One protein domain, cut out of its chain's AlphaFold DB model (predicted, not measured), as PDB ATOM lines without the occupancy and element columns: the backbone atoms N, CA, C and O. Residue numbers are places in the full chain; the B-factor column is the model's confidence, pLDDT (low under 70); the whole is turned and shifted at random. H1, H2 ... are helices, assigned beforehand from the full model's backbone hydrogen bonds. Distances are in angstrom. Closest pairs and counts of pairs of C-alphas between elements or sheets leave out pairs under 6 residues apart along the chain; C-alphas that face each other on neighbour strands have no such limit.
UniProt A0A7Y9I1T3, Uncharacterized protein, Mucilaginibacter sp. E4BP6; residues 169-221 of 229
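Overview. This is residues 169 to 221 of the 229 residues of an uncharacterized protein of Mucilaginibacter sp. E4BP6 (UniProt A0A7Y9I1T3). With little regular structure, this is a loose, looped chain with two short helices, H1 and then H2, whose first turns come near each other as an L. A wide loop, residues 183 to 195, swings out from H1 and returns to begin H2; after H2 the unnamed tail, residues 207 to 221, folds back past it. The printed part has 53 residues, 19 in named elements, all helix, with no named strand. It is loose, with a radius of gyration of the C-alphas of 12.8 A and spans of 36 by 28 by 17 A.

Along the chain. H1, residues 175 to 182, begins at C-alpha 175 (279.580, 271.695, 223.027) and is 11.0 A long from first to last C-alpha. H2, residues 196 to 206, is 14.2 A long and ends at C-alpha 206 (292.263, 277.306, 235.614).

Arrangement. H1 and H2 are close but not clearly touching; their closest C-alphas, of Ser 175 and Leu 197, are 6.9 A apart. Their lines are about perpendicular, at 87 degrees. In both, every O i to N i+4 pair is within hydrogen-bond range.

Size, cuts and confidence. The C-alphas farthest apart, of Leu 187 and Asn 211, are 36.6 A apart. The printed part has no cut, and the link from H1 to H2 is long. Residues 179 to 184, of which 179 to 182 belong to H1, and 187 to 192 stand free. The model's pLDDT is under 70 at residues 169 to 175, 187 to 192 and 218 to 221.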
ATOM      1  N   LEU A 169     268.987 264.401 220.351       60.50
ATOM      2  CA  LEU A 169     269.450 263.029 220.539       60.50
ATOM      3  C   LEU A 169     270.636 263.025 221.527       60.50
ATOM      4  O   LEU A 169     271.692 263.569 221.195       60.50
ATOM      5  N   PRO A 170     270.512 262.399 222.718       57.38
ATOM      6  CA  PRO A 170     271.549 262.388 223.761       57.38
ATOM      7  C   PRO A 170     272.934 261.924 223.295       57.38
ATOM      8  O   PRO A 170     273.948 262.377 223.824       57.38
ATOM      9  N   ALA A 171     272.980 261.071 222.267       53.28
ATOM     10  CA  ALA A 171     274.211 260.553 221.673       53.28
ATOM     11  C   ALA A 171     275.079 261.628 220.983       53.28
ATOM     12  O   ALA A 171     276.250 261.384 220.702       53.28
ATOM     13  N   LEU A 172     274.531 262.821 220.726       52.00
ATOM     14  CA  LEU A 172     275.219 263.944 220.091       52.00
ATOM     15  C   LEU A 172     275.382 265.103 221.089       52.00
ATOM     16  O   LEU A 172     274.951 266.227 220.837       52.00
ATOM     17  N   SER A 173     276.002 264.851 222.248       57.09
ATOM     18  CA  SER A 173     276.370 265.911 223.198       57.09
ATOM     19  C   SER A 173     277.484 266.800 222.624       57.09
ATOM     20  O   SER A 173     278.655 266.680 222.987       57.09
ATOM     21  N   SER A 174     277.140 267.688 221.696       64.06
ATOM     22  CA  SER A 174     278.077 268.679 221.179       64.06
ATOM     23  C   SER A 174     278.186 269.852 222.159       64.06
ATOM     24  O   SER A 174     277.226 270.223 222.840       64.06
ATOM     25  N   SER A 175     279.364 270.472 222.239       66.94
ATOM     26  CA  SER A 175     279.580 271.695 223.027       66.94
ATOM     27  C   SER A 175     278.607 272.825 222.665       66.94
ATOM     28  O   SER A 175     278.326 273.688 223.496       66.94
ATOM     29  N   TRP A 176     278.062 272.793 221.447       76.12
ATOM     30  CA  TRP A 176     277.130 273.775 220.900       76.12
ATOM     31  C   TRP A 176     275.754 273.730 221.565       76.12
ATOM     32  O   TRP A 176     275.126 274.771 221.736       76.12
ATOM     33  N   VAL A 177     275.325 272.564 222.060       76.38
ATOM     34  CA  VAL A 177     274.100 272.434 222.869       76.38
ATOM     35  C   VAL A 177     274.205 273.285 224.131       76.38
ATOM     36  O   VAL A 177     273.269 273.993 224.485       76.38
ATOM     37  N   GLY A 178     275.369 273.264 224.788       77.62
ATOM     38  CA  GLY A 178     275.621 274.078 225.976       77.62
ATOM     39  C   GLY A 178     275.505 275.574 225.691       77.62
ATOM     40  O   GLY A 178     274.977 276.312 226.515       77.62
ATOM     41  N   SER A 179     275.933 276.012 224.504       85.62
ATOM     42  CA  SER A 179     275.760 277.400 224.069       85.62
ATOM     43  C   SER A 179     274.286 277.750 223.863       85.62
ATOM     44  O   SER A 179     273.887 278.821 224.301       85.62
ATOM     45  N   LEU A 180     273.479 276.863 223.268       86.88
ATOM     46  CA  LEU A 180     272.034 277.077 223.109       86.88
ATOM     47  C   LEU A 180     271.304 277.119 224.460       86.88
ATOM     48  O   LEU A 180     270.447 277.978 224.660       86.88
ATOM     49  N   ILE A 181     271.675 276.242 225.401       84.19
ATOM     50  CA  ILE A 181     271.152 276.259 226.776       84.19
ATOM     51  C   ILE A 181     271.496 277.585 227.460       84.19
ATOM     52  O   ILE A 181     270.623 278.211 228.054       84.19
ATOM     53  N   ALA A 182     272.753 278.028 227.361       86.31
ATOM     54  CA  ALA A 182     273.237 279.231 228.034       86.31
ATOM     55  C   ALA A 182     272.498 280.503 227.594       86.31
ATOM     56  O   ALA A 182     272.302 281.399 228.410       86.31
ATOM     57  N   VAL A 183     272.067 280.567 226.332       89.62
ATOM     58  CA  VAL A 183     271.280 281.694 225.811       89.62
ATOM     59  C   VAL A 183     269.766 281.471 225.905       89.62
ATOM     60  O   VAL A 183     269.004 282.277 225.393       89.62
ATOM     61  N   GLY A 184     269.305 280.392 226.544       84.38
ATOM     62  CA  GLY A 184     267.878 280.142 226.769       84.38
ATOM     63  C   GLY A 184     267.098 279.640 225.548       84.38
ATOM     64  O   GLY A 184     265.872 279.685 225.553       84.38
ATOM     65  N   LEU A 185     267.772 279.122 224.515       87.88
ATOM     66  CA  LEU A 185     267.138 278.615 223.286       87.88
ATOM     67  C   LEU A 185     266.752 277.125 223.357       87.88
ATOM     68  O   LEU A 185     266.454 276.505 222.339       87.88
ATOM     69  N   THR A 186     266.766 276.522 224.547       82.31
ATOM     70  CA  THR A 186     266.434 275.103 224.747       82.31
ATOM     71  C   THR A 186     265.502 274.905 225.933       82.31
ATOM     72  O   THR A 186     265.645 275.577 226.953       82.31
ATOM     73  N   LEU A 187     264.634 273.896 225.858       69.38
ATOM     74  CA  LEU A 187     263.842 273.422 226.991       69.38
ATOM     75  C   LEU A 187     264.584 272.264 227.678       69.38
ATOM     76  O   LEU A 187     264.704 271.181 227.107       69.38
ATOM     77  N   GLN A 188     265.099 272.477 228.892       64.50
ATOM     78  CA  GLN A 188     265.880 271.460 229.604       64.50
ATOM     79  C   GLN A 188     265.014 270.597 230.538       64.50
ATOM     80  O   GLN A 188     264.238 271.109 231.344       64.50
ATOM     81  N   LYS A 189     265.222 269.274 230.493       60.91
ATOM     82  CA  LYS A 189     264.741 268.307 231.493       60.91
ATOM     83  C   LYS A 189     265.923 267.465 232.007       60.91
ATOM     84  O   LYS A 189     266.467 266.675 231.246       60.91
ATOM     85  N   GLY A 190     266.314 267.618 233.280       63.31
ATOM     86  CA  GLY A 190     267.292 266.742 233.959       63.31
ATOM     87  C   GLY A 190     268.563 267.424 234.513       63.31
ATOM     88  O   GLY A 190     268.743 268.628 234.324       63.31
ATOM     89  N   PRO A 191     269.435 266.666 235.219       60.97
ATOM     90  CA  PRO A 191     270.625 267.181 235.908       60.97
ATOM     91  C   PRO A 191     271.768 267.580 234.956       60.97
ATOM     92  O   PRO A 191     271.932 267.001 233.883       60.97
ATOM     93  N   HIS A 192     272.597 268.544 235.371       64.94
ATOM     94  CA  HIS A 192     273.715 269.064 234.574       64.94
ATOM     95  C   HIS A 192     275.007 268.243 234.751       64.94
ATOM     96  O   HIS A 192     275.374 267.878 235.868       64.94
ATOM     97  N   LYS A 193     275.754 268.029 233.658       71.69
ATOM     98  CA  LYS A 193     277.147 267.540 233.666       71.69
ATOM     99  C   LYS A 193     278.052 268.560 232.968       71.69
ATOM    100  O   LYS A 193     277.667 269.125 231.948       71.69
ATOM    101  N   ILE A 194     279.267 268.773 233.485       72.19
ATOM    102  CA  ILE A 194     280.265 269.637 232.829       72.19
ATOM    103  C   ILE A 194     280.755 268.950 231.549       72.19
ATOM    104  O   ILE A 194     281.261 267.820 231.604       72.19
ATOM    105  N   ASN A 195     280.608 269.643 230.415       73.44
ATOM    106  CA  ASN A 195     281.039 269.172 229.099       73.44
ATOM    107  C   ASN A 195     282.573 269.213 228.937       73.44
ATOM    108  O   ASN A 195     283.304 269.701 229.799       73.44
ATOM    109  N   GLU A 196     283.073 268.695 227.815       80.94
ATOM    110  CA  GLU A 196     284.513 268.616 227.551       80.94
ATOM    111  C   GLU A 196     285.203 269.991 227.559       80.94
ATOM    112  O   GLU A 196     286.286 270.119 228.124       80.94
ATOM    113  N   LEU A 197     284.569 271.034 227.007       80.81
ATOM    114  CA  LEU A 197     285.129 272.392 227.014       80.81
ATOM    115  C   LEU A 197     285.282 272.944 228.431       80.81
ATOM    116  O   LEU A 197     286.324 273.509 228.744       80.81
ATOM    117  N   GLY A 198     284.291 272.747 229.303       81.50
ATOM    118  CA  GLY A 198     284.385 273.158 230.705       81.50
ATOM    119  C   GLY A 198     285.514 272.433 231.441       81.50
ATOM    120  O   GLY A 198     286.242 273.049 232.218       81.50
ATOM    121  N   ARG A 199     285.729 271.145 231.144       85.69
ATOM    122  CA  ARG A 199     286.863 270.380 231.691       85.69
ATOM    123  C   ARG A 199     288.196 270.887 231.140       85.69
ATOM    124  O   ARG A 199     289.115 271.087 231.922       85.69
ATOM    125  N   LYS A 200     288.296 271.146 229.833       89.00
ATOM    126  CA  LYS A 200     289.488 271.729 229.190       89.00
ATOM    127  C   LYS A 200     289.828 273.097 229.767       89.00
ATOM    128  O   LYS A 200     290.966 273.313 230.163       89.00
ATOM    129  N   LEU A 201     288.843 273.989 229.876       89.19
ATOM    130  CA  LEU A 201     289.007 275.295 230.511       89.19
ATOM    131  C   LEU A 201     289.527 275.139 231.942       89.19
ATOM    132  O   LEU A 201     290.444 275.846 232.341       89.19
ATOM    133  N   TYR A 202     288.982 274.189 232.700       91.12
ATOM    134  CA  TYR A 202     289.431 273.934 234.061       91.12
ATOM    135  C   TYR A 202     290.866 273.393 234.129       91.12
ATOM    136  O   TYR A 202     291.687 273.948 234.847       91.12
ATOM    137  N   TYR A 203     291.195 272.330 233.395       94.31
ATOM    138  CA  TYR A 203     292.521 271.712 233.470       94.31
ATOM    139  C   TYR A 203     293.609 272.588 232.841       94.31
ATOM    140  O   TYR A 203     294.630 272.846 233.471       94.31
ATOM    141  N   TYR A 204     293.380 273.098 231.634       96.06
ATOM    142  CA  TYR A 204     294.402 273.833 230.887       96.06
ATOM    143  C   TYR A 204     294.418 275.327 231.202       96.06
ATOM    144  O   TYR A 204     295.474 275.943 231.155       96.06
ATOM    145  N   GLY A 205     293.266 275.915 231.529       93.00
ATOM    146  CA  GLY A 205     293.167 277.331 231.883       93.00
ATOM    147  C   GLY A 205     293.299 277.560 233.385       93.00
ATOM    148  O   GLY A 205     294.241 278.199 233.836       93.00
ATOM    149  N   VAL A 206     292.357 277.027 234.168       89.62
ATOM    150  CA  VAL A 206     292.263 277.306 235.614       89.62
ATOM    151  C   VAL A 206     293.391 276.639 236.405       89.62
ATOM    152  O   VAL A 206     293.982 277.277 237.270       89.62
ATOM    153  N   LYS A 207     293.703 275.368 236.128       94.50
ATOM    154  CA  LYS A 207     294.817 274.648 236.762       94.50
ATOM    155  C   LYS A 207     296.161 274.908 236.084       94.50
ATOM    156  O   LYS A 207     297.187 274.694 236.721       94.50
ATOM    157  N   GLY A 208     296.159 275.314 234.812       92.69
ATOM    158  CA  GLY A 208     297.382 275.437 234.016       92.69
ATOM    159  C   GLY A 208     298.138 274.114 233.836       92.69
ATOM    160  O   GLY A 208     299.335 274.126 233.561       92.69
ATOM    161  N   ASP A 209     297.476 272.967 234.022       95.00
ATOM    162  CA  ASP A 209     298.088 271.648 233.876       95.00
ATOM    163  C   ASP A 209     297.923 271.160 232.439       95.00
ATOM    164  O   ASP A 209     296.977 270.452 232.093       95.00
ATOM    165  N   PHE A 210     298.866 271.559 231.591       93.06
ATOM    166  CA  PHE A 210     298.877 271.212 230.170       93.06
ATOM    167  C   PHE A 210     299.092 269.714 229.904       93.06
ATOM    168  O   PHE A 210     298.831 269.260 228.792       93.06
ATOM    169  N   ASN A 211     299.525 268.943 230.910       94.44
ATOM    170  CA  ASN A 211     299.743 267.499 230.805       94.44
ATOM    171  C   ASN A 211     298.554 266.682 231.340       94.44
ATOM    172  O   ASN A 211     298.576 265.452 231.273       94.44
ATOM    173  N   ALA A 212     297.511 267.340 231.860       89.44
ATOM    174  CA  ALA A 212     296.335 266.673 232.396       89.44
ATOM    175  C   ALA A 212     295.613 265.833 231.330       89.44
ATOM    176  O   ALA A 212     295.199 266.334 230.275       89.44
ATOM    177  N   VAL A 213     295.368 264.562 231.661       88.94
ATOM    178  CA  VAL A 213     294.465 263.689 230.903       88.94
ATOM    179  C   VAL A 213     293.035 263.961 231.357       88.94
ATOM    180  O   VAL A 213     292.680 263.739 232.514       88.94
ATOM    181  N   ILE A 214     292.199 264.460 230.447       87.12
ATOM    182  CA  ILE A 214     290.824 264.851 230.767       87.12
ATOM    183  C   ILE A 214     289.940 263.599 230.860       87.12
ATOM    184  O   ILE A 214     289.831 262.870 229.872       87.12
ATOM    185  N   PRO A 215     289.264 263.350 232.000       80.94
ATOM    186  CA  PRO A 215     288.380 262.197 232.137       80.94
ATOM    187  C   PRO A 215     287.219 262.247 231.126       80.94
ATOM    188  O   PRO A 215     286.679 263.339 230.895       80.94
ATOM    189  N   PRO A 216     286.776 261.105 230.565       75.31
ATOM    190  CA  PRO A 216     285.640 261.048 229.645       75.31
ATOM    191  C   PRO A 216     284.307 261.341 230.351       75.31
ATOM    192  O   PRO A 216     284.189 261.290 231.579       75.31
ATOM    193  N   ILE A 217     283.278 261.719 229.590       71.19
ATOM    194  CA  ILE A 217     281.921 261.885 230.127       71.19
ATOM    195  C   ILE A 217     281.302 260.488 230.245       71.19
ATOM    196  O   ILE A 217     281.041 259.851 229.232       71.19
ATOM    197  N   GLU A 218     281.064 260.001 231.464       65.44
ATOM    198  CA  GLU A 218     280.351 258.733 231.658       65.44
ATOM    199  C   GLU A 218     278.894 258.859 231.177       65.44
ATOM    200  O   GLU A 218     278.156 259.750 231.630       65.44
ATOM    201  N   ALA A 219     278.484 257.970 230.265       53.88
ATOM    202  CA  ALA A 219     277.102 257.851 229.809       53.88
ATOM    203  C   ALA A 219     276.205 257.471 230.995       53.88
ATOM    204  O   ALA A 219     276.494 256.543 231.751       53.88
ATOM    205  N   THR A 220     275.129 258.226 231.205       50.09
ATOM    206  CA  THR A 220     274.184 257.935 232.289       50.09
ATOM    207  C   THR A 220     273.304 256.756 231.878       50.09
ATOM    208  O   THR A 220     272.900 256.653 230.727       50.09
ATOM    209  N   SER A 221     272.930 255.906 232.831       45.75
ATOM    210  CA  SER A 221     272.055 254.728 232.680       45.75
ATOM    211  C   SER A 221     270.670 254.965 232.040       45.75
ATOM    212  O   SER A 221     269.935 254.001 231.838       45.75
TER     213      SER A 221